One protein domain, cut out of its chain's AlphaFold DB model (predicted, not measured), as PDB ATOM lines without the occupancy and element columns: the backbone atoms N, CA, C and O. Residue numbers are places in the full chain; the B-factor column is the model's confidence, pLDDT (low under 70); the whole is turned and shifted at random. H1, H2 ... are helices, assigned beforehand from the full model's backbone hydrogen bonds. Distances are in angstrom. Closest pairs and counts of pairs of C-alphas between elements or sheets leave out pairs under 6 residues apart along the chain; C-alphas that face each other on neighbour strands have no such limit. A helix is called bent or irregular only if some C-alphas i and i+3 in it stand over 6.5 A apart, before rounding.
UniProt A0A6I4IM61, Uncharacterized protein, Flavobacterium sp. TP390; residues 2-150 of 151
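AT A GLANCE: This is residues 2 to 150 of the 151 residues of an uncharacterized protein of Flavobacterium sp. TP390 (UniProt A0A6I4IM61). One very long helix, H5, packs with residues 95 to 107 on H4 of a small helical body, and residues 112 to 150 stick out as an arm. In the body H1 packs on H3 and H4, and H2 on H3. The printed part has 149 residues, with named helices H1 to H5 in chain order, no named strand, class all helix; it is extended, radius of gyration of the C-alphas 26.1 A, spans 93 by 35 by 28 A.

IN THESE COORDINATES: H5, residues 92 to 148, is 84.9 A long and ends at C-alpha 148 (302.914, 352.508, 298.100); it is irregular, C-alphas 93 and 96 being 7.3 A apart. H4 is residues 66 to 85, 28.6 A; H3 40 to 60, 30.0 A; H2 20 to 26; H1 2 to 17, from C-alpha 2 (282.053, 304.468, 276.824).

HOW THE PARTS SIT: H5 and H4, a hairpin, touch at C-alphas Ser 103 and Tyr 74, 5.4 A, at a steep tilt of 41 degrees. H4, with residues 68 to 75 alone, touches H1 at C-alphas Pro 72 and Gly 15, 4.1 A. H1 touches H3 at C-alphas Ser 14 and Ser 52, 4.4 A, opposite ways. H2 and H3, a hairpin, touch at C-alphas Asp 21 and Thr 41, 5.0 A. O i to N i+4 pairs are within hydrogen-bond range throughout H1, H2 and H3, and in 13 of 16 in H4 and 51 of 53 in H5.

THE WHOLE: The C-alphas of Asn 28 and Lys 150, the farthest apart, are 93.1 A apart. The printed part has no cut; the link H2 to H3 is long. pLDDT is under 70 at residues 86 to 94 and 149 to 150.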
ATOM      1  N   ILE A   2     281.905 305.628 277.733       88.31
ATOM      2  CA  ILE A   2     282.053 304.468 276.824       88.31
ATOM      3  C   ILE A   2     283.376 303.703 276.999       88.31
ATOM      4  O   ILE A   2     283.347 302.495 277.187       88.31
ATOM      5  N   LYS A   3     284.526 304.396 277.048       88.75
ATOM      6  CA  LYS A   3     285.845 303.755 277.260       88.75
ATOM      7  C   LYS A   3     285.889 302.874 278.516       88.75
ATOM      8  O   LYS A   3     286.446 301.787 278.499       88.75
ATOM      9  N   ARG A   4     285.249 303.340 279.592       88.12
ATOM     10  CA  ARG A   4     285.179 302.637 280.875       88.12
ATOM     11  C   ARG A   4     284.235 301.435 280.819       88.12
ATOM     12  O   ARG A   4     284.514 300.425 281.450       88.12
ATOM     13  N   LEU A   5     283.153 301.537 280.047       89.88
ATOM     14  CA  LEU A   5     282.217 300.439 279.811       89.88
ATOM     15  C   LEU A   5     282.869 299.322 278.983       89.88
ATOM     16  O   LEU A   5     282.788 298.164 279.372       89.88
ATOM     17  N   ILE A   6     283.595 299.677 277.917       90.88
ATOM     18  CA  ILE A   6     284.368 298.725 277.100       90.88
ATOM     19  C   ILE A   6     285.429 298.022 277.953       90.88
ATOM     20  O   ILE A   6     285.536 296.802 277.916       90.88
ATOM     21  N   ALA A   7     286.169 298.773 278.769       90.00
ATOM     22  CA  ALA A   7     287.159 298.206 279.681       90.00
ATOM     23  C   ALA A   7     286.531 297.212 280.662       90.00
ATOM     24  O   ALA A   7     287.042 296.118 280.864       90.00
ATOM     25  N   SER A   8     285.397 297.586 281.252       91.00
ATOM     26  CA  SER A   8     284.636 296.733 282.162       91.00
ATOM     27  C   SER A   8     284.145 295.454 281.506       91.00
ATOM     28  O   SER A   8     284.222 294.391 282.115       91.00
ATOM     29  N   PHE A   9     283.668 295.554 280.270       91.19
ATOM     30  CA  PHE A   9     283.302 294.393 279.477       91.19
ATOM     31  C   PHE A   9     284.517 293.488 279.234       91.19
ATOM     32  O   PHE A   9     284.424 292.283 279.436       91.19
ATOM     33  N   LEU A  10     285.681 294.064 278.918       91.81
ATOM     34  CA  LEU A  10     286.926 293.318 278.724       91.81
ATOM     35  C   LEU A  10     287.360 292.547 279.987       91.81
ATOM     36  O   LEU A  10     287.778 291.399 279.878       91.81
ATOM     37  N   VAL A  11     287.206 293.141 281.179       91.81
ATOM     38  CA  VAL A  11     287.468 292.464 282.472       91.81
ATOM     39  C   VAL A  11     286.466 291.336 282.742       91.81
ATOM     40  O   VAL A  11     286.819 290.302 283.303       91.81
ATOM     41  N   LEU A  12     285.201 291.506 282.356       91.12
ATOM     42  CA  LEU A  12     284.222 290.425 282.484       91.12
ATOM     43  C   LEU A  12     284.581 289.256 281.562       91.12
ATOM     44  O   LEU A  12     284.628 288.115 282.015       91.12
ATOM     45  N   VAL A  13     284.904 289.549 280.301       92.38
ATOM     46  CA  VAL A  13     285.333 288.551 279.312       92.38
ATOM     47  C   VAL A  13     286.600 287.831 279.769       92.38
ATOM     48  O   VAL A  13     286.677 286.612 279.646       92.38
ATOM     49  N   SER A  14     287.566 288.544 280.354       93.06
ATOM     50  CA  SER A  14     288.777 287.914 280.888       93.06
ATOM     51  C   SER A  14     288.454 286.919 282.002       93.06
ATOM     52  O   SER A  14     289.061 285.854 282.052       93.06
ATOM     53  N   GLY A  15     287.486 287.230 282.869       87.81
ATOM     54  CA  GLY A  15     286.957 286.273 283.837       87.81
ATOM     55  C   GLY A  15     286.349 285.057 283.138       87.81
ATOM     56  O   GLY A  15     286.769 283.939 283.389       87.81
ATOM     57  N   MET A  16     285.418 285.263 282.205       89.00
ATOM     58  CA  MET A  16     284.712 284.165 281.528       89.00
ATOM     59  C   MET A  16     285.642 283.209 280.769       89.00
ATOM     60  O   MET A  16     285.404 282.005 280.781       89.00
ATOM     61  N   ILE A  17     286.716 283.715 280.156       92.44
ATOM     62  CA  ILE A  17     287.705 282.893 279.439       92.44
ATOM     63  C   ILE A  17     288.348 281.848 280.355       92.44
ATOM     64  O   ILE A  17     288.669 280.758 279.888       92.44
ATOM     65  N   LEU A  18     288.480 282.118 281.655       89.06
ATOM     66  CA  LEU A  18     289.036 281.158 282.611       89.06
ATOM     67  C   LEU A  18     288.194 279.884 282.767       89.06
ATOM     68  O   LEU A  18     288.706 278.914 283.299       89.06
ATOM     69  N   LEU A  19     286.938 279.877 282.301       88.62
ATOM     70  CA  LEU A  19     286.052 278.706 282.314       88.62
ATOM     71  C   LEU A  19     286.140 277.870 281.024       88.62
ATOM     72  O   LEU A  19     285.349 276.949 280.824       88.62
ATOM     73  N   SER A  20     287.044 278.206 280.100       90.94
ATOM     74  CA  SER A  20     287.132 277.524 278.799       90.94
ATOM     75  C   SER A  20     287.542 276.054 278.927       90.94
ATOM     76  O   SER A  20     287.153 275.230 278.103       90.94
ATOM     77  N   ASP A  21     288.297 275.704 279.964       88.00
ATOM     78  CA  ASP A  21     288.699 274.333 280.276       88.00
ATOM     79  C   ASP A  21     287.493 273.452 280.646       88.00
ATOM     80  O   ASP A  21     287.377 272.328 280.160       88.00
ATOM     81  N   LEU A  22     286.542 273.991 281.415       87.44
ATOM     82  CA  LEU A  22     285.268 273.340 281.733       87.44
ATOM     83  C   LEU A  22     284.439 273.082 280.476       87.44
ATOM     84  O   LEU A  22     283.864 272.005 280.343       87.44
ATOM     85  N   PHE A  23     284.403 274.032 279.537       88.94
ATOM     86  CA  PHE A  23     283.732 273.840 278.248       88.94
ATOM     87  C   PHE A  23     284.371 272.707 277.442       88.94
ATOM     88  O   PHE A  23     283.671 271.829 276.943       88.94
ATOM     89  N   VAL A  24     285.699 272.696 277.343       90.75
ATOM     90  CA  VAL A  24     286.451 271.656 276.626       90.75
ATOM     91  C   VAL A  24     286.239 270.281 277.256       90.75
ATOM     92  O   VAL A  24     286.015 269.313 276.533       90.75
ATOM     93  N   SER A  25     286.228 270.213 278.588       88.94
ATOM     94  CA  SER A  25     285.934 268.994 279.344       88.94
ATOM     95  C   SER A  25     284.494 268.514 279.126       88.94
ATOM     96  O   SER A  25     284.269 267.354 278.802       88.94
ATOM     97  N   TYR A  26     283.505 269.411 279.215       90.50
ATOM     98  CA  TYR A  26     282.087 269.070 279.063       90.50
ATOM     99  C   TYR A  26     281.750 268.517 277.670       90.50
ATOM    100  O   TYR A  26     280.975 267.570 277.549       90.50
ATOM    101  N   TYR A  27     282.346 269.086 276.619       92.44
ATOM    102  CA  TYR A  27     282.146 268.640 275.238       92.44
ATOM    103  C   TYR A  27     283.140 267.556 274.784       92.44
ATOM    104  O   TYR A  27     283.100 267.168 273.619       92.44
ATOM    105  N   ASN A  28     284.014 267.063 275.673       90.81
ATOM    106  CA  ASN A  28     285.074 266.091 275.365       90.81
ATOM    107  C   ASN A  28     285.905 266.477 274.126       90.81
ATOM    108  O   ASN A  28     286.166 265.661 273.243       90.81
ATOM    109  N   ILE A  29     286.291 267.751 274.033       91.12
ATOM    110  CA  ILE A  29     287.098 268.248 272.916       91.12
ATOM    111  C   ILE A  29     288.553 267.835 273.142       91.12
ATOM    112  O   ILE A  29     289.170 268.205 274.141       91.12
ATOM    113  N   GLU A  30     289.130 267.121 272.179       91.62
ATOM    114  CA  GLU A  30     290.538 266.729 272.199       91.62
ATOM    115  C   GLU A  30     291.335 267.469 271.125       91.62
ATOM    116  O   GLU A  30     290.963 267.511 269.950       91.62
ATOM    117  N   PHE A  31     292.469 268.050 271.520       88.75
ATOM    118  CA  PHE A  31     293.395 268.663 270.578       88.75
ATOM    119  C   PHE A  31     294.507 267.689 270.215       88.75
ATOM    120  O   PHE A  31     295.129 267.078 271.077       88.75
ATOM    121  N   LYS A  32     294.813 267.601 268.917       87.50
ATOM    122  CA  LYS A  32     295.909 266.756 268.414       87.50
ATOM    123  C   LYS A  32     297.284 267.193 268.918       87.50
ATOM    124  O   LYS A  32     298.190 266.373 268.992       87.50
ATOM    125  N   ASN A  33     297.452 268.480 269.215       89.19
ATOM    126  CA  ASN A  33     298.702 269.030 269.717       89.19
ATOM    127  C   ASN A  33     298.450 269.787 271.022       89.19
ATOM    128  O   ASN A  33     297.794 270.826 271.023       89.19
ATOM    129  N   ILE A  34     298.992 269.252 272.113       90.00
ATOM    130  CA  ILE A  34     298.879 269.801 273.467       90.00
ATOM    131  C   ILE A  34     300.229 270.284 274.009       90.00
ATOM    132  O   ILE A  34     300.352 270.478 275.208       90.00
ATOM    133  N   TYR A  35     301.248 270.467 273.157       90.19
ATOM    134  CA  TYR A  35     302.525 271.129 273.483       90.19
ATOM    135  C   TYR A  35     303.213 270.655 274.783       90.19
ATOM    136  O   TYR A  35     303.825 271.448 275.493       90.19
ATOM    137  N   GLY A  36     303.116 269.358 275.098       88.38
ATOM    138  CA  GLY A  36     303.741 268.753 276.283       88.38
ATOM    139  C   GLY A  36     302.914 268.813 277.574       88.38
ATOM    140  O   GLY A  36     303.415 268.427 278.625       88.38
ATOM    141  N   PHE A  37     301.660 269.269 277.519       90.12
ATOM    142  CA  PHE A  37     300.740 269.203 278.654       90.12
ATOM    143  C   PHE A  37     300.142 267.798 278.818       90.12
ATOM    144  O   PHE A  37     299.971 267.065 277.851       90.12
ATOM    145  N   ASN A  38     299.764 267.448 280.051       88.25
ATOM    146  CA  ASN A  38     299.224 266.120 280.379       88.25
ATOM    147  C   ASN A  38     297.811 265.864 279.821       88.25
ATOM    148  O   ASN A  38     297.397 264.715 279.708       88.25
ATOM    149  N   SER A  39     297.043 266.918 279.528       90.88
ATOM    150  CA  SER A  39     295.684 266.817 278.989       90.88
ATOM    151  C   SER A  39     295.293 268.086 278.232       90.88
ATOM    152  O   SER A  39     295.812 269.173 278.514       90.88
ATOM    153  N   THR A  40     294.339 267.964 277.303       91.44
ATOM    154  CA  THR A  40     293.752 269.107 276.579       91.44
ATOM    155  C   THR A  40     293.155 270.131 277.547       91.44
ATOM    156  O   THR A  40     293.379 271.328 277.394       91.44
ATOM    157  N   THR A  41     292.468 269.665 278.592       90.00
ATOM    158  CA  THR A  41     291.880 270.513 279.637       90.00
ATOM    159  C   THR A  41     292.941 271.338 280.360       90.00
ATOM    160  O   THR A  41     292.789 272.550 280.486       90.00
ATOM    161  N   ASN A  42     294.058 270.718 280.756       89.31
ATOM    162  CA  ASN A  42     295.154 271.431 281.414       89.31
ATOM    163  C   ASN A  42     295.789 272.467 280.485       89.31
ATOM    164  O   ASN A  42     296.043 273.594 280.906       89.31
ATOM    165  N   PHE A  43     296.024 272.110 279.222       92.94
ATOM    166  CA  PHE A  43     296.548 273.050 278.234       92.94
ATOM    167  C   PHE A  43     295.637 274.278 278.083       92.94
ATOM    168  O   PHE A  43     296.102 275.415 278.172       92.94
ATOM    169  N   VAL A  44     294.330 274.056 277.917       92.38
ATOM    170  CA  VAL A  44     293.334 275.125 277.758       92.38
ATOM    171  C   VAL A  44     293.236 275.983 279.009       92.38
ATOM    172  O   VAL A  44     293.165 277.206 278.884       92.38
ATOM    173  N   PHE A  45     293.279 275.382 280.197       90.38
ATOM    174  CA  PHE A  45     293.273 276.107 281.463       90.38
ATOM    175  C   PHE A  45     294.445 277.093 281.550       90.38
ATOM    176  O   PHE A  45     294.241 278.293 281.750       90.38
ATOM    177  N   TRP A  46     295.675 276.623 281.322       89.94
ATOM    178  CA  TRP A  46     296.869 277.469 281.401       89.94
ATOM    179  C   TRP A  46     296.910 278.541 280.308       89.94
ATOM    180  O   TRP A  46     297.258 279.691 280.585       89.94
ATOM    181  N   LEU A  47     296.499 278.200 279.086       92.75
ATOM    182  CA  LEU A  47     296.382 279.160 277.991       92.75
ATOM    183  C   LEU A  47     295.362 280.262 278.318       92.75
ATOM    184  O   LEU A  47     295.644 281.450 278.153       92.75
ATOM    185  N   SER A  48     294.199 279.871 278.837       93.06
ATOM    186  CA  SER A  48     293.125 280.784 279.235       93.06
ATOM    187  C   SER A  48     293.553 281.697 280.380       93.06
ATOM    188  O   SER A  48     293.260 282.893 280.348       93.06
ATOM    189  N   MET A  49     294.313 281.173 281.350       89.81
ATOM    190  CA  MET A  49     294.920 281.958 282.429       89.81
ATOM    191  C   MET A  49     295.827 283.066 281.888       89.81
ATOM    192  O   MET A  49     295.684 284.220 282.294       89.81
ATOM    193  N   MET A  50     296.709 282.756 280.934       92.75
ATOM    194  CA  MET A  50     297.600 283.755 280.329       92.75
ATOM    195  C   MET A  50     296.822 284.814 279.538       92.75
ATOM    196  O   MET A  50     297.034 286.013 279.723       92.75
ATOM    197  N   ILE A  51     295.874 284.395 278.693       93.81
ATOM    198  CA  ILE A  51     295.040 285.313 277.898       93.81
ATOM    199  C   ILE A  51     294.223 286.238 278.812       93.81
ATOM    200  O   ILE A  51     294.149 287.445 278.569       93.81
ATOM    201  N   SER A  52     293.651 285.694 279.889       93.06
ATOM    202  CA  SER A  52     292.901 286.460 280.885       93.06
ATOM    203  C   SER A  52     293.760 287.548 281.535       93.06
ATOM    204  O   SER A  52     293.340 288.705 281.605       93.06
ATOM    205  N   GLN A  53     294.994 287.222 281.934       91.12
ATOM    206  CA  GLN A  53     295.924 288.190 282.523       91.12
ATOM    207  C   GLN A  53     296.249 289.334 281.555       91.12
ATOM    208  O   GLN A  53     296.176 290.502 281.945       91.12
ATOM    209  N   PHE A  54     296.526 289.033 280.283       92.81
ATOM    210  CA  PHE A  54     296.766 290.069 279.275       92.81
ATOM    211  C   PHE A  54     295.544 290.970 279.058       92.81
ATOM    212  O   PHE A  54     295.686 292.194 279.009       92.81
ATOM    213  N   LEU A  55     294.340 290.395 278.998       92.56
ATOM    214  CA  LEU A  55     293.099 291.166 278.880       92.56
ATOM    215  C   LEU A  55     292.894 292.103 280.073       92.56
ATOM    216  O   LEU A  55     292.529 293.262 279.877       92.56
ATOM    217  N   ILE A  56     293.176 291.649 281.298       91.38
ATOM    218  CA  ILE A  56     293.075 292.481 282.506       91.38
ATOM    219  C   ILE A  56     294.079 293.635 282.461       91.38
ATOM    220  O   ILE A  56     293.704 294.767 282.775       91.38
ATOM    221  N   ILE A  57     295.325 293.386 282.045       89.75
ATOM    222  CA  ILE A  57     296.363 294.425 281.923       89.75
ATOM    223  C   ILE A  57     295.930 295.502 280.925       89.75
ATOM    224  O   ILE A  57     296.018 296.695 281.226       89.75
ATOM    225  N   ILE A  58     295.415 295.097 279.761       89.81
ATOM    226  CA  ILE A  58     294.907 296.024 278.741       89.81
ATOM    227  C   ILE A  58     293.703 296.797 279.287       89.81
ATOM    228  O   ILE A  58     293.652 298.023 279.179       89.81
ATOM    229  N   ALA A  59     292.751 296.109 279.919       91.19
ATOM    230  CA  ALA A  59     291.558 296.732 280.473       91.19
ATOM    231  C   ALA A  59     291.894 297.758 281.563       91.19
ATOM    232  O   ALA A  59     291.296 298.834 281.594       91.19
ATOM    233  N   ALA A  60     292.868 297.460 282.427       87.62
ATOM    234  CA  ALA A  60     293.270 298.311 283.543       87.62
ATOM    235  C   ALA A  60     293.692 299.721 283.097       87.62
ATOM    236  O   ALA A  60     293.378 300.693 283.789       87.62
ATOM    237  N   GLN A  61     294.291 299.861 281.907       88.38
ATOM    238  CA  GLN A  61     294.674 301.162 281.333       88.38
ATOM    239  C   GLN A  61     293.480 302.111 281.156       88.38
ATOM    240  O   GLN A  61     293.607 303.333 281.246       88.38
ATOM    241  N   PHE A  62     292.285 301.556 280.960       87.69
ATOM    242  CA  PHE A  62     291.056 302.307 280.716       87.69
ATOM    243  C   PHE A  62     290.198 302.512 281.977       87.69
ATOM    244  O   PHE A  62     289.094 303.056 281.882       87.69
ATOM    245  N   LYS A  63     290.713 302.136 283.158       86.69
ATOM    246  CA  LYS A  63     290.089 302.338 284.481       86.69
ATOM    247  C   LYS A  63     288.658 301.771 284.577       86.69
ATOM    248  O   LYS A  63     287.720 302.547 284.792       86.69
ATOM    249  N   PRO A  64     288.465 300.448 284.421       87.19
ATOM    250  CA  PRO A  64     287.149 299.808 284.427       87.19
ATOM    251  C   PRO A  64     286.403 300.016 285.758       87.19
ATOM    252  O   PRO A  64     286.971 300.392 286.786       87.19
ATOM    253  N   TYR A  65     285.087 299.809 285.749       85.56
ATOM    254  CA  TYR A  65     284.281 299.798 286.970       85.56
ATOM    255  C   TYR A  65     284.739 298.681 287.914       85.56
ATOM    256  O   TYR A  65     284.947 297.547 287.496       85.56
ATOM    257  N   ARG A  66     284.835 298.998 289.211       80.25
ATOM    258  CA  ARG A  66     285.311 298.067 290.251       80.25
ATOM    259  C   ARG A  66     284.506 296.766 290.305       80.25
ATOM    260  O   ARG A  66     285.074 295.703 290.498       80.25
ATOM    261  N   ILE A  67     283.201 296.863 290.063       81.75
ATOM    262  CA  ILE A  67     282.271 295.727 290.047       81.75
ATOM    263  C   ILE A  67     282.661 294.707 288.967       81.75
ATOM    264  O   ILE A  67     282.476 293.517 289.165       81.75
ATOM    265  N   SER A  68     283.263 295.134 287.854       85.25
ATOM    266  CA  SER A  68     283.669 294.222 286.776       85.25
ATOM    267  C   SER A  68     284.765 293.245 287.195       85.25
ATOM    268  O   SER A  68     284.848 292.163 286.628       85.25
ATOM    269  N   TYR A  69     285.558 293.581 288.217       84.19
ATOM    270  CA  TYR A  69     286.573 292.678 288.760       84.19
ATOM    271  C   TYR A  69     285.988 291.518 289.573       84.19
ATOM    272  O   TYR A  69     286.724 290.584 289.875       84.19
ATOM    273  N   LEU A  70     284.685 291.519 289.888       84.44
ATOM    274  CA  LEU A  70     284.039 290.391 290.570       84.44
ATOM    275  C   LEU A  70     284.235 289.074 289.826       84.44
ATOM    276  O   LEU A  70     284.530 288.073 290.463       84.44
ATOM    277  N   ALA A  71     284.093 289.079 288.498       84.19
ATOM    278  CA  ALA A  71     284.207 287.865 287.696       84.19
ATOM    279  C   ALA A  71     285.601 287.214 287.806       84.19
ATOM    280  O   ALA A  71     285.673 286.059 288.227       84.19
ATOM    281  N   PRO A  72     286.717 287.913 287.507       85.62
ATOM    282  CA  PRO A  72     288.040 287.322 287.680       85.62
ATOM    283  C   PRO A  72     288.373 287.029 289.149       85.62
ATOM    284  O   PRO A  72     288.970 285.992 289.420       85.62
ATOM    285  N   ILE A  73     287.958 287.870 290.109       87.38
ATOM    286  CA  ILE A  73     288.168 287.591 291.541       87.38
ATOM    287  C   ILE A  73     287.487 286.278 291.934       87.38
ATOM    288  O   ILE A  73     288.117 285.439 292.572       87.38
ATOM    289  N   TYR A  74     286.236 286.073 291.524       85.69
ATOM    290  CA  TYR A  74     285.476 284.870 291.841       85.69
ATOM    291  C   TYR A  74     286.138 283.614 291.282       85.69
ATOM    292  O   TYR A  74     286.317 282.636 292.004       85.69
ATOM    293  N   ILE A  75     286.571 283.648 290.021       83.00
ATOM    294  CA  ILE A  75     287.160 282.471 289.376       83.00
ATOM    295  C   ILE A  75     288.568 282.175 289.913       83.00
ATOM    296  O   ILE A  75     288.933 281.018 290.087       83.00
ATOM    297  N   ILE A  76     289.348 283.191 290.277       82.94
ATOM    298  CA  ILE A  76     290.630 282.968 290.964       82.94
ATOM    299  C   ILE A  76     290.398 282.388 292.367       82.94
ATOM    300  O   ILE A  76     291.112 281.478 292.786       82.94
ATOM    301  N   SER A  77     289.382 282.876 293.081       85.19
ATOM    302  CA  SER A  77     288.983 282.357 294.398       85.19
ATOM    303  C   SER A  77     288.542 280.895 294.315       85.19
ATOM    304  O   SER A  77     288.870 280.092 295.186       85.19
ATOM    305  N   LEU A  78     287.843 280.543 293.234       82.00
ATOM    306  CA  LEU A  78     287.485 279.178 292.887       82.00
ATOM    307  C   LEU A  78     288.732 278.302 292.698       82.00
ATOM    308  O   LEU A  78     288.836 277.249 293.323       82.00
ATOM    309  N   SER A  79     289.696 278.740 291.887       78.69
ATOM    310  CA  SER A  79     290.949 278.003 291.677       78.69
ATOM    311  C   SER A  79     291.746 277.836 292.975       78.69
ATOM    312  O   SER A  79     292.293 276.765 293.225       78.69
ATOM    313  N   LEU A  80     291.768 278.858 293.840       81.44
ATOM    314  CA  LEU A  80     292.392 278.782 295.165       81.44
ATOM    315  C   LEU A  80     291.714 277.746 296.065       81.44
ATOM    316  O   LEU A  80     292.414 276.973 296.713       81.44
ATOM    317  N   TYR A  81     290.379 277.683 296.084       81.44
ATOM    318  CA  TYR A  81     289.662 276.657 296.846       81.44
ATOM    319  C   TYR A  81     290.110 275.251 296.435       81.44
ATOM    320  O   TYR A  81     290.444 274.435 297.293       81.44
ATOM    321  N   TRP A  82     290.187 274.981 295.131       75.19
ATOM    322  CA  TRP A  82     290.621 273.676 294.635       75.19
ATOM    323  C   TRP A  82     292.060 273.336 295.022       75.19
ATOM    324  O   TRP A  82     292.340 272.176 295.296       75.19
ATOM    325  N   ILE A  83     292.959 274.317 295.124       76.88
ATOM    326  CA  ILE A  83     294.332 274.083 295.598       76.88
ATOM    327  C   ILE A  83     294.340 273.602 297.058       76.88
ATOM    328  O   ILE A  83     295.076 272.675 297.389       76.88
ATOM    329  N   PHE A  84     293.520 274.199 297.926       75.50
ATOM    330  CA  PHE A  84     293.533 273.898 299.362       75.50
ATOM    331  C   PHE A  84     292.642 272.717 299.772       75.50
ATOM    332  O   PHE A  84     292.932 272.070 300.775       75.50
ATOM    333  N   PHE A  85     291.582 272.421 299.017       72.75
ATOM    334  CA  PHE A  85     290.549 271.447 299.397       72.75
ATOM    335  C   PHE A  85     290.395 270.282 298.398       72.75
ATOM    336  O   PHE A  85     289.362 269.618 298.392       72.75
ATOM    337  N   SER A  86     291.409 270.007 297.564       64.62
ATOM    338  CA  SER A  86     291.343 269.017 296.464       64.62
ATOM    339  C   SER A  86     291.047 267.563 296.859       64.62
ATOM    340  O   SER A  86     290.738 266.775 295.967       64.62
ATOM    341  N   ASN A  87     291.125 267.185 298.141       57.00
ATOM    342  CA  ASN A  87     291.219 265.771 298.522       57.00
ATOM    343  C   ASN A  87     289.956 265.105 299.085       57.00
ATOM    344  O   ASN A  87     289.919 263.878 299.093       57.00
ATOM    345  N   ASP A  88     288.907 265.840 299.469       55.91
ATOM    346  CA  ASP A  88     287.728 265.215 300.087       55.91
ATOM    347  C   ASP A  88     286.453 265.469 299.277       55.91
ATOM    348  O   ASP A  88     285.943 266.589 299.191       55.91
ATOM    349  N   TYR A  89     285.911 264.389 298.705       54.00
ATOM    350  CA  TYR A  89     284.686 264.367 297.894       54.00
ATOM    351  C   TYR A  89     283.445 264.943 298.616       54.00
ATOM    352  O   TYR A  89     282.487 265.332 297.943       54.00
ATOM    353  N   ASP A  90     283.484 265.068 299.948       50.84
ATOM    354  CA  ASP A  90     282.369 265.513 300.799       50.84
ATOM    355  C   ASP A  90     282.282 267.033 301.032       50.84
ATOM    356  O   ASP A  90     281.232 267.544 301.427       50.84
ATOM    357  N   ASN A  91     283.325 267.817 300.735       54.78
ATOM    358  CA  ASN A  91     283.344 269.247 301.088       54.78
ATOM    359  C   ASN A  91     282.659 270.189 300.079       54.78
ATOM    360  O   ASN A  91     282.671 271.413 300.257       54.78
ATOM    361  N   LYS A  92     281.971 269.645 299.064       61.50
ATOM    362  CA  LYS A  92     281.206 270.437 298.078       61.50
ATOM    363  C   LYS A  92     280.120 271.314 298.712       61.50
ATOM    364  O   LYS A  92     279.771 272.341 298.136       61.50
ATOM    365  N   SER A  93     279.619 270.965 299.900       63.84
ATOM    366  CA  SER A  93     278.596 271.758 300.600       63.84
ATOM    367  C   SER A  93     279.063 273.171 300.969       63.84
ATOM    368  O   SER A  93     278.269 274.108 300.921       63.84
ATOM    369  N   TYR A  94     280.351 273.361 301.279       68.19
ATOM    370  CA  TYR A  94     280.896 274.666 301.683       68.19
ATOM    371  C   TYR A  94     281.599 275.421 300.553       68.19
ATOM    372  O   TYR A  94     281.973 276.579 300.729       68.19
ATOM    373  N   PHE A  95     281.731 274.798 299.383       77.00
ATOM    374  CA  PHE A  95     282.374 275.359 298.197       77.00
ATOM    375  C   PHE A  95     281.822 276.741 297.824       77.00
ATOM    376  O   PHE A  95     282.560 277.723 297.782       77.00
ATOM    377  N   ASN A  96     280.503 276.846 297.625       76.12
ATOM    378  CA  ASN A  96     279.881 278.102 297.198       76.12
ATOM    379  C   ASN A  96     280.030 279.197 298.260       76.12
ATOM    380  O   ASN A  96     280.299 280.349 297.925       76.12
ATOM    381  N   ILE A  97     279.887 278.830 299.537       80.94
ATOM    382  CA  ILE A  97     279.993 279.758 300.670       80.94
ATOM    383  C   ILE A  97     281.426 280.281 300.794       80.94
ATOM    384  O   ILE A  97     281.618 281.486 300.945       80.94
ATOM    385  N   TYR A  98     282.429 279.407 300.675       82.69
ATOM    386  CA  TYR A  98     283.835 279.795 300.724       82.69
ATOM    387  C   TYR A  98     284.197 280.718 299.564       82.69
ATOM    388  O   TYR A  98     284.719 281.809 299.789       82.69
ATOM    389  N   VAL A  99     283.890 280.318 298.326       83.38
ATOM    390  CA  VAL A  99     284.271 281.087 297.136       83.38
ATOM    391  C   VAL A  99     283.582 282.454 297.143       83.38
ATOM    392  O   VAL A  99     284.247 283.467 296.924       83.38
ATOM    393  N   LEU A 100     282.284 282.524 297.463       82.62
ATOM    394  CA  LEU A 100     281.565 283.799 297.572       82.62
ATOM    395  C   LEU A 100     282.082 284.659 298.730       82.62
ATOM    396  O   LEU A 100     282.313 285.853 298.542       82.62
ATOM    397  N   GLY A 101     282.293 284.063 299.905       85.12
ATOM    398  CA  GLY A 101     282.795 284.760 301.085       85.12
ATOM    399  C   GLY A 101     284.187 285.345 300.861       85.12
ATOM    400  O   GLY A 101     284.411 286.523 301.134       85.12
ATOM    401  N   PHE A 102     285.101 284.564 300.284       84.88
ATOM    402  CA  PHE A 102     286.456 285.008 299.963       84.88
ATOM    403  C   PHE A 102     286.458 286.097 298.876       84.88
ATOM    404  O   PHE A 102     287.151 287.107 299.012       84.88
ATOM    405  N   SER A 103     285.606 285.965 297.854       85.88
ATOM    406  CA  SER A 103     285.435 286.990 296.813       85.88
ATOM    407  C   SER A 103     284.936 288.322 297.384       85.88
ATOM    408  O   SER A 103     285.453 289.389 297.044       85.88
ATOM    409  N   LEU A 104     283.939 288.271 298.274       85.31
ATOM    410  CA  LEU A 104     283.407 289.447 298.967       85.31
ATOM    411  C   LEU A 104     284.446 290.065 299.904       85.31
ATOM    412  O   LEU A 104     284.604 291.285 299.910       85.31
ATOM    413  N   ALA A 105     285.194 289.249 300.647       87.50
ATOM    414  CA  ALA A 105     286.269 289.726 301.511       87.50
ATOM    415  C   ALA A 105     287.343 290.477 300.707       87.50
ATOM    416  O   ALA A 105     287.726 291.587 301.081       87.50
ATOM    417  N   LEU A 106     287.765 289.943 299.556       86.81
ATOM    418  CA  LEU A 106     288.699 290.630 298.660       86.81
ATOM    419  C   LEU A 106     288.134 291.951 298.130       86.81
ATOM    420  O   LEU A 106     288.851 292.951 298.089       86.81
ATOM    421  N   LEU A 107     286.846 292.004 297.780       83.12
ATOM    422  CA  LEU A 107     286.207 293.266 297.400       83.12
ATOM    423  C   LEU A 107     286.207 294.298 298.531       83.12
ATOM    424  O   LEU A 107     286.416 295.487 298.264       83.12
ATOM    425  N   VAL A 108     285.972 293.872 299.773       86.44
ATOM    426  CA  VAL A 108     286.039 294.753 300.946       86.44
ATOM    427  C   VAL A 108     287.456 295.299 301.097       86.44
ATOM    428  O   VAL A 108     287.621 296.513 301.194       86.44
ATOM    429  N   VAL A 109     288.483 294.450 301.010       87.00
ATOM    430  CA  VAL A 109     289.894 294.872 301.072       87.00
ATOM    431  C   VAL A 109     290.224 295.883 299.970       87.00
ATOM    432  O   VAL A 109     290.753 296.957 300.258       87.00
ATOM    433  N   ILE A 110     289.846 295.607 298.718       84.94
ATOM    434  CA  ILE A 110     290.053 296.527 297.586       84.94
ATOM    435  C   ILE A 110     289.342 297.868 297.825       84.94
ATOM    436  O   ILE A 110     289.871 298.936 297.490       84.94
ATOM    437  N   SER A 111     288.143 297.831 298.408       82.12
ATOM    438  CA  SER A 111     287.362 299.028 298.723       82.12
ATOM    439  C   SER A 111     288.005 299.854 299.837       82.12
ATOM    440  O   SER A 111     288.068 301.078 299.710       82.12
ATOM    441  N   LEU A 112     288.544 299.206 300.873       86.81
ATOM    442  CA  LEU A 112     289.277 299.861 301.958       86.81
ATOM    443  C   LEU A 112     290.562 300.522 301.449       86.81
ATOM    444  O   LEU A 112     290.763 301.710 301.693       86.81
ATOM    445  N   ILE A 113     291.376 299.807 300.665       86.38
ATOM    446  CA  ILE A 113     292.591 300.360 300.038       86.38
ATOM    447  C   ILE A 113     292.234 301.591 299.198       86.38
ATOM    448  O   ILE A 113     292.837 302.653 299.329       86.38
ATOM    449  N   SER A 114     291.186 301.481 298.382       80.88
ATOM    450  CA  SER A 114     290.705 302.591 297.560       80.88
ATOM    451  C   SER A 114     290.257 303.805 298.381       80.88
ATOM    452  O   SER A 114     290.416 304.942 297.936       80.88
ATOM    453  N   MET A 115     289.644 303.582 299.544       82.44
ATOM    454  CA  MET A 115     289.196 304.650 300.435       82.44
ATOM    455  C   MET A 115     290.385 305.385 301.059       82.44
ATOM    456  O   MET A 115     290.367 306.613 301.106       82.44
ATOM    457  N   ILE A 116     291.420 304.650 301.475       87.25
ATOM    458  CA  ILE A 116     292.664 305.214 302.016       87.25
ATOM    459  C   ILE A 116     293.350 306.082 300.953       87.25
ATOM    460  O   ILE A 116     293.572 307.267 301.186       87.25
ATOM    461  N   MET A 117     293.553 305.551 299.745       81.38
ATOM    462  CA  MET A 117     294.192 306.295 298.648       81.38
ATOM    463  C   MET A 117     293.421 307.562 298.249       81.38
ATOM    464  O   MET A 117     294.011 308.589 297.914       81.38
ATOM    465  N   ASN A 118     292.085 307.515 298.269       84.69
ATOM    466  CA  ASN A 118     291.271 308.690 297.955       84.69
ATOM    467  C   ASN A 118     291.393 309.784 299.025       84.69
ATOM    468  O   ASN A 118     291.389 310.960 298.667       84.69
ATOM    469  N   LYS A 119     291.509 309.420 300.310       82.69
ATOM    470  CA  LYS A 119     291.735 310.393 301.390       82.69
ATOM    471  C   LYS A 119     293.067 311.113 301.208       82.69
ATOM    472  O   LYS A 119     293.077 312.339 301.175       82.69
ATOM    473  N   GLU A 120     294.144 310.367 300.971       79.56
ATOM    474  CA  GLU A 120     295.478 310.937 300.727       79.56
ATOM    475  C   GLU A 120     295.477 311.907 299.540       79.56
ATOM    476  O   GLU A 120     296.063 312.993 299.591       79.56
ATOM    477  N   LYS A 121     294.761 311.551 298.467       82.62
ATOM    478  CA  LYS A 121     294.635 312.411 297.292       82.62
ATOM    479  C   LYS A 121     293.909 313.721 297.608       82.62
ATOM    480  O   LYS A 121     294.388 314.783 297.214       82.62
ATOM    481  N   VAL A 122     292.783 313.657 298.322       83.94
ATOM    482  CA  VAL A 122     292.009 314.847 298.713       83.94
ATOM    483  C   VAL A 122     292.823 315.747 299.643       83.94
ATOM    484  O   VAL A 122     292.853 316.960 299.444       83.94
ATOM    485  N   GLU A 123     293.533 315.176 300.614       83.50
ATOM    486  CA  GLU A 123     294.411 315.931 301.516       83.50
ATOM    487  C   GLU A 123     295.538 316.639 300.754       83.50
ATOM    488  O   GLU A 123     295.830 317.812 301.006       83.50
ATOM    489  N   THR A 124     296.123 315.969 299.760       84.56
ATOM    490  CA  THR A 124     297.166 316.546 298.902       84.56
ATOM    491  C   THR A 124     296.622 317.685 298.037       84.56
ATOM    492  O   THR A 124     297.237 318.750 297.951       84.56
ATOM    493  N   GLU A 125     295.448 317.508 297.428       87.19
ATOM    494  CA  GLU A 125     294.778 318.554 296.642       87.19
ATOM    495  C   GLU A 125     294.435 319.776 297.507       87.19
ATOM    496  O   GLU A 125     294.689 320.912 297.098       87.19
ATOM    497  N   GLN A 126     293.949 319.564 298.733       86.62
ATOM    498  CA  GLN A 126     293.679 320.642 299.686       86.62
ATOM    499  C   GLN A 126     294.953 321.372 300.119       86.62
ATOM    500  O   GLN A 126     294.957 322.603 300.197       86.62
ATOM    501  N   LYS A 127     296.046 320.648 300.381       89.19
ATOM    502  CA  LYS A 127     297.341 321.250 300.726       89.19
ATOM    503  C   LYS A 127     297.864 322.124 299.585       89.19
ATOM    504  O   LYS A 127     298.256 323.264 299.823       89.19
ATOM    505  N   ASN A 128     297.784 321.638 298.348       90.50
ATOM    506  CA  ASN A 128     298.192 322.390 297.163       90.50
ATOM    507  C   ASN A 128     297.311 323.626 296.923       90.50
ATOM    508  O   ASN A 128     297.824 324.682 296.560       90.50
ATOM    509  N   ALA A 129     296.000 323.530 297.161       90.25
ATOM    510  CA  ALA A 129     295.097 324.677 297.068       90.25
ATOM    511  C   ALA A 129     295.417 325.756 298.118       90.25
ATOM    512  O   ALA A 129     295.423 326.943 297.797       90.25
ATOM    513  N   LYS A 130     295.739 325.350 299.355       90.44
ATOM    514  CA  LYS A 130     296.176 326.268 300.419       90.44
ATOM    515  C   LYS A 130     297.495 326.961 300.075       90.44
ATOM    516  O   LYS A 130     297.599 328.166 300.280       90.44
ATOM    517  N   LEU A 131     298.466 326.230 299.524       91.81
ATOM    518  CA  LEU A 131     299.741 326.804 299.079       91.81
ATOM    519  C   LEU A 131     299.535 327.850 297.976       91.81
ATOM    520  O   LEU A 131     300.017 328.968 298.118       91.81
ATOM    521  N   LYS A 132     298.724 327.545 296.953       93.12
ATOM    522  CA  LYS A 132     298.387 328.511 295.890       93.12
ATOM    523  C   LYS A 132     297.695 329.772 296.412       93.12
ATOM    524  O   LYS A 132     297.939 330.863 295.910       93.12
ATOM    525  N   LEU A 133     296.816 329.643 297.408       93.06
ATOM    526  CA  LEU A 133     296.201 330.810 298.047       93.06
ATOM    527  C   LEU A 133     297.233 331.664 298.787       93.06
ATOM    528  O   LEU A 133     297.164 332.888 298.714       93.06
ATOM    529  N   LEU A 134     298.183 331.029 299.475       92.75
ATOM    530  CA  LEU A 134     299.242 331.728 300.198       92.75
ATOM    531  C   LEU A 134     300.173 332.483 299.238       92.75
ATOM    532  O   LEU A 134     300.475 333.648 299.488       92.75
ATOM    533  N   GLU A 135     300.554 331.855 298.123       92.62
ATOM    534  CA  GLU A 135     301.321 332.483 297.035       92.62
ATOM    535  C   GLU A 135     300.589 333.714 296.482       92.62
ATOM    536  O   GLU A 135     301.152 334.807 296.454       92.62
ATOM    537  N   ASN A 136     299.296 333.588 296.164       93.00
ATOM    538  CA  ASN A 136     298.501 334.709 295.655       93.00
ATOM    539  C   ASN A 136     298.393 335.876 296.654       93.00
ATOM    540  O   ASN A 136     298.447 337.040 296.255       93.00
ATOM    541  N   ILE A 137     298.222 335.598 297.952       93.94
ATOM    542  CA  ILE A 137     298.173 336.645 298.989       93.94
ATOM    543  C   ILE A 137     299.528 337.347 299.104       93.94
ATOM    544  O   ILE A 137     299.578 338.574 299.247       93.94
ATOM    545  N   PHE A 138     300.622 336.589 299.032       93.31
ATOM    546  CA  PHE A 138     301.969 337.142 299.069       93.31
ATOM    547  C   PHE A 138     302.218 338.071 297.874       93.31
ATOM    548  O   PHE A 138     302.591 339.227 298.076       93.31
ATOM    549  N   ASP A 139     301.890 337.632 296.657       92.69
ATOM    550  CA  ASP A 139     302.015 338.441 295.438       92.69
ATOM    551  C   ASP A 139     301.195 339.735 295.514       92.69
ATOM    552  O   ASP A 139     301.698 340.822 295.215       92.69
ATOM    553  N   LEU A 140     299.946 339.658 295.985       91.00
ATOM    554  CA  LEU A 140     299.097 340.835 296.195       91.00
ATOM    555  C   LEU A 140     299.695 341.809 297.218       91.00
ATOM    556  O   LEU A 140     299.607 343.029 297.046       91.00
ATOM    557  N   THR A 141     300.317 341.287 298.272       91.00
ATOM    558  CA  THR A 141     300.957 342.098 299.314       91.00
ATOM    559  C   THR A 141     302.195 342.806 298.769       91.00
ATOM    560  O   THR A 141     302.339 344.016 298.957       91.00
ATOM    561  N   VAL A 142     303.041 342.099 298.017       89.69
ATOM    562  CA  VAL A 142     304.220 342.672 297.348       89.69
ATOM    563  C   VAL A 142     303.809 343.763 296.357       89.69
ATOM    564  O   VAL A 142     304.395 344.848 296.348       89.69
ATOM    565  N   LEU A 143     302.764 343.526 295.560       88.69
ATOM    566  CA  LEU A 143     302.225 344.523 294.633       88.69
ATOM    567  C   LEU A 143     301.720 345.775 295.357       88.69
ATOM    568  O   LEU A 143     301.936 346.889 294.876       88.69
ATOM    569  N   LYS A 144     301.073 345.610 296.515       88.00
ATOM    570  CA  LYS A 144     300.582 346.729 297.325       88.00
ATOM    571  C   LYS A 144     301.731 347.571 297.885       88.00
ATOM    572  O   LYS A 144     301.659 348.793 297.786       88.00
ATOM    573  N   ILE A 145     302.786 346.940 298.403       86.56
ATOM    574  CA  ILE A 145     303.988 347.632 298.904       86.56
ATOM    575  C   ILE A 145     304.665 348.407 297.769       86.56
ATOM    576  O   ILE A 145     304.860 349.612 297.872       86.56
ATOM    577  N   LYS A 146     304.896 347.758 296.624       81.25
ATOM    578  CA  LYS A 146     305.522 348.392 295.453       81.25
ATOM    579  C   LYS A 146     304.723 349.581 294.900       81.25
ATOM    580  O   LYS A 146     305.287 350.460 294.253       81.25
ATOM    581  N   LYS A 147     303.402 349.586 295.101       78.94
ATOM    582  CA  LYS A 147     302.523 350.700 294.727       78.94
ATOM    583  C   LYS A 147     302.545 351.830 295.761       78.94
ATOM    584  O   LYS A 147     302.389 352.976 295.364       78.94
ATOM    585  N   ALA A 148     302.747 351.516 297.040       74.56
ATOM    586  CA  ALA A 148     302.914 352.508 298.100       74.56
ATOM    587  C   ALA A 148     304.252 353.259 297.980       74.56
ATOM    588  O   ALA A 148     304.254 354.469 298.136       74.56
ATOM    589  N   ASP A 149     305.339 352.579 297.597       69.69
ATOM    590  CA  ASP A 149     306.665 353.200 297.398       69.69
ATOM    591  C   ASP A 149     306.761 354.121 296.162       69.69
ATOM    592  O   ASP A 149     307.764 354.803 295.966       69.69
ATOM    593  N   LYS A 150     305.755 354.105 295.275       63.09
ATOM    594  CA  LYS A 150     305.721 354.917 294.044       63.09
ATOM    595  C   LYS A 150     304.921 356.220 294.165       63.09
ATOM    596  O   LYS A 150     304.917 356.981 293.197       63.09
TER     597      LYS A 150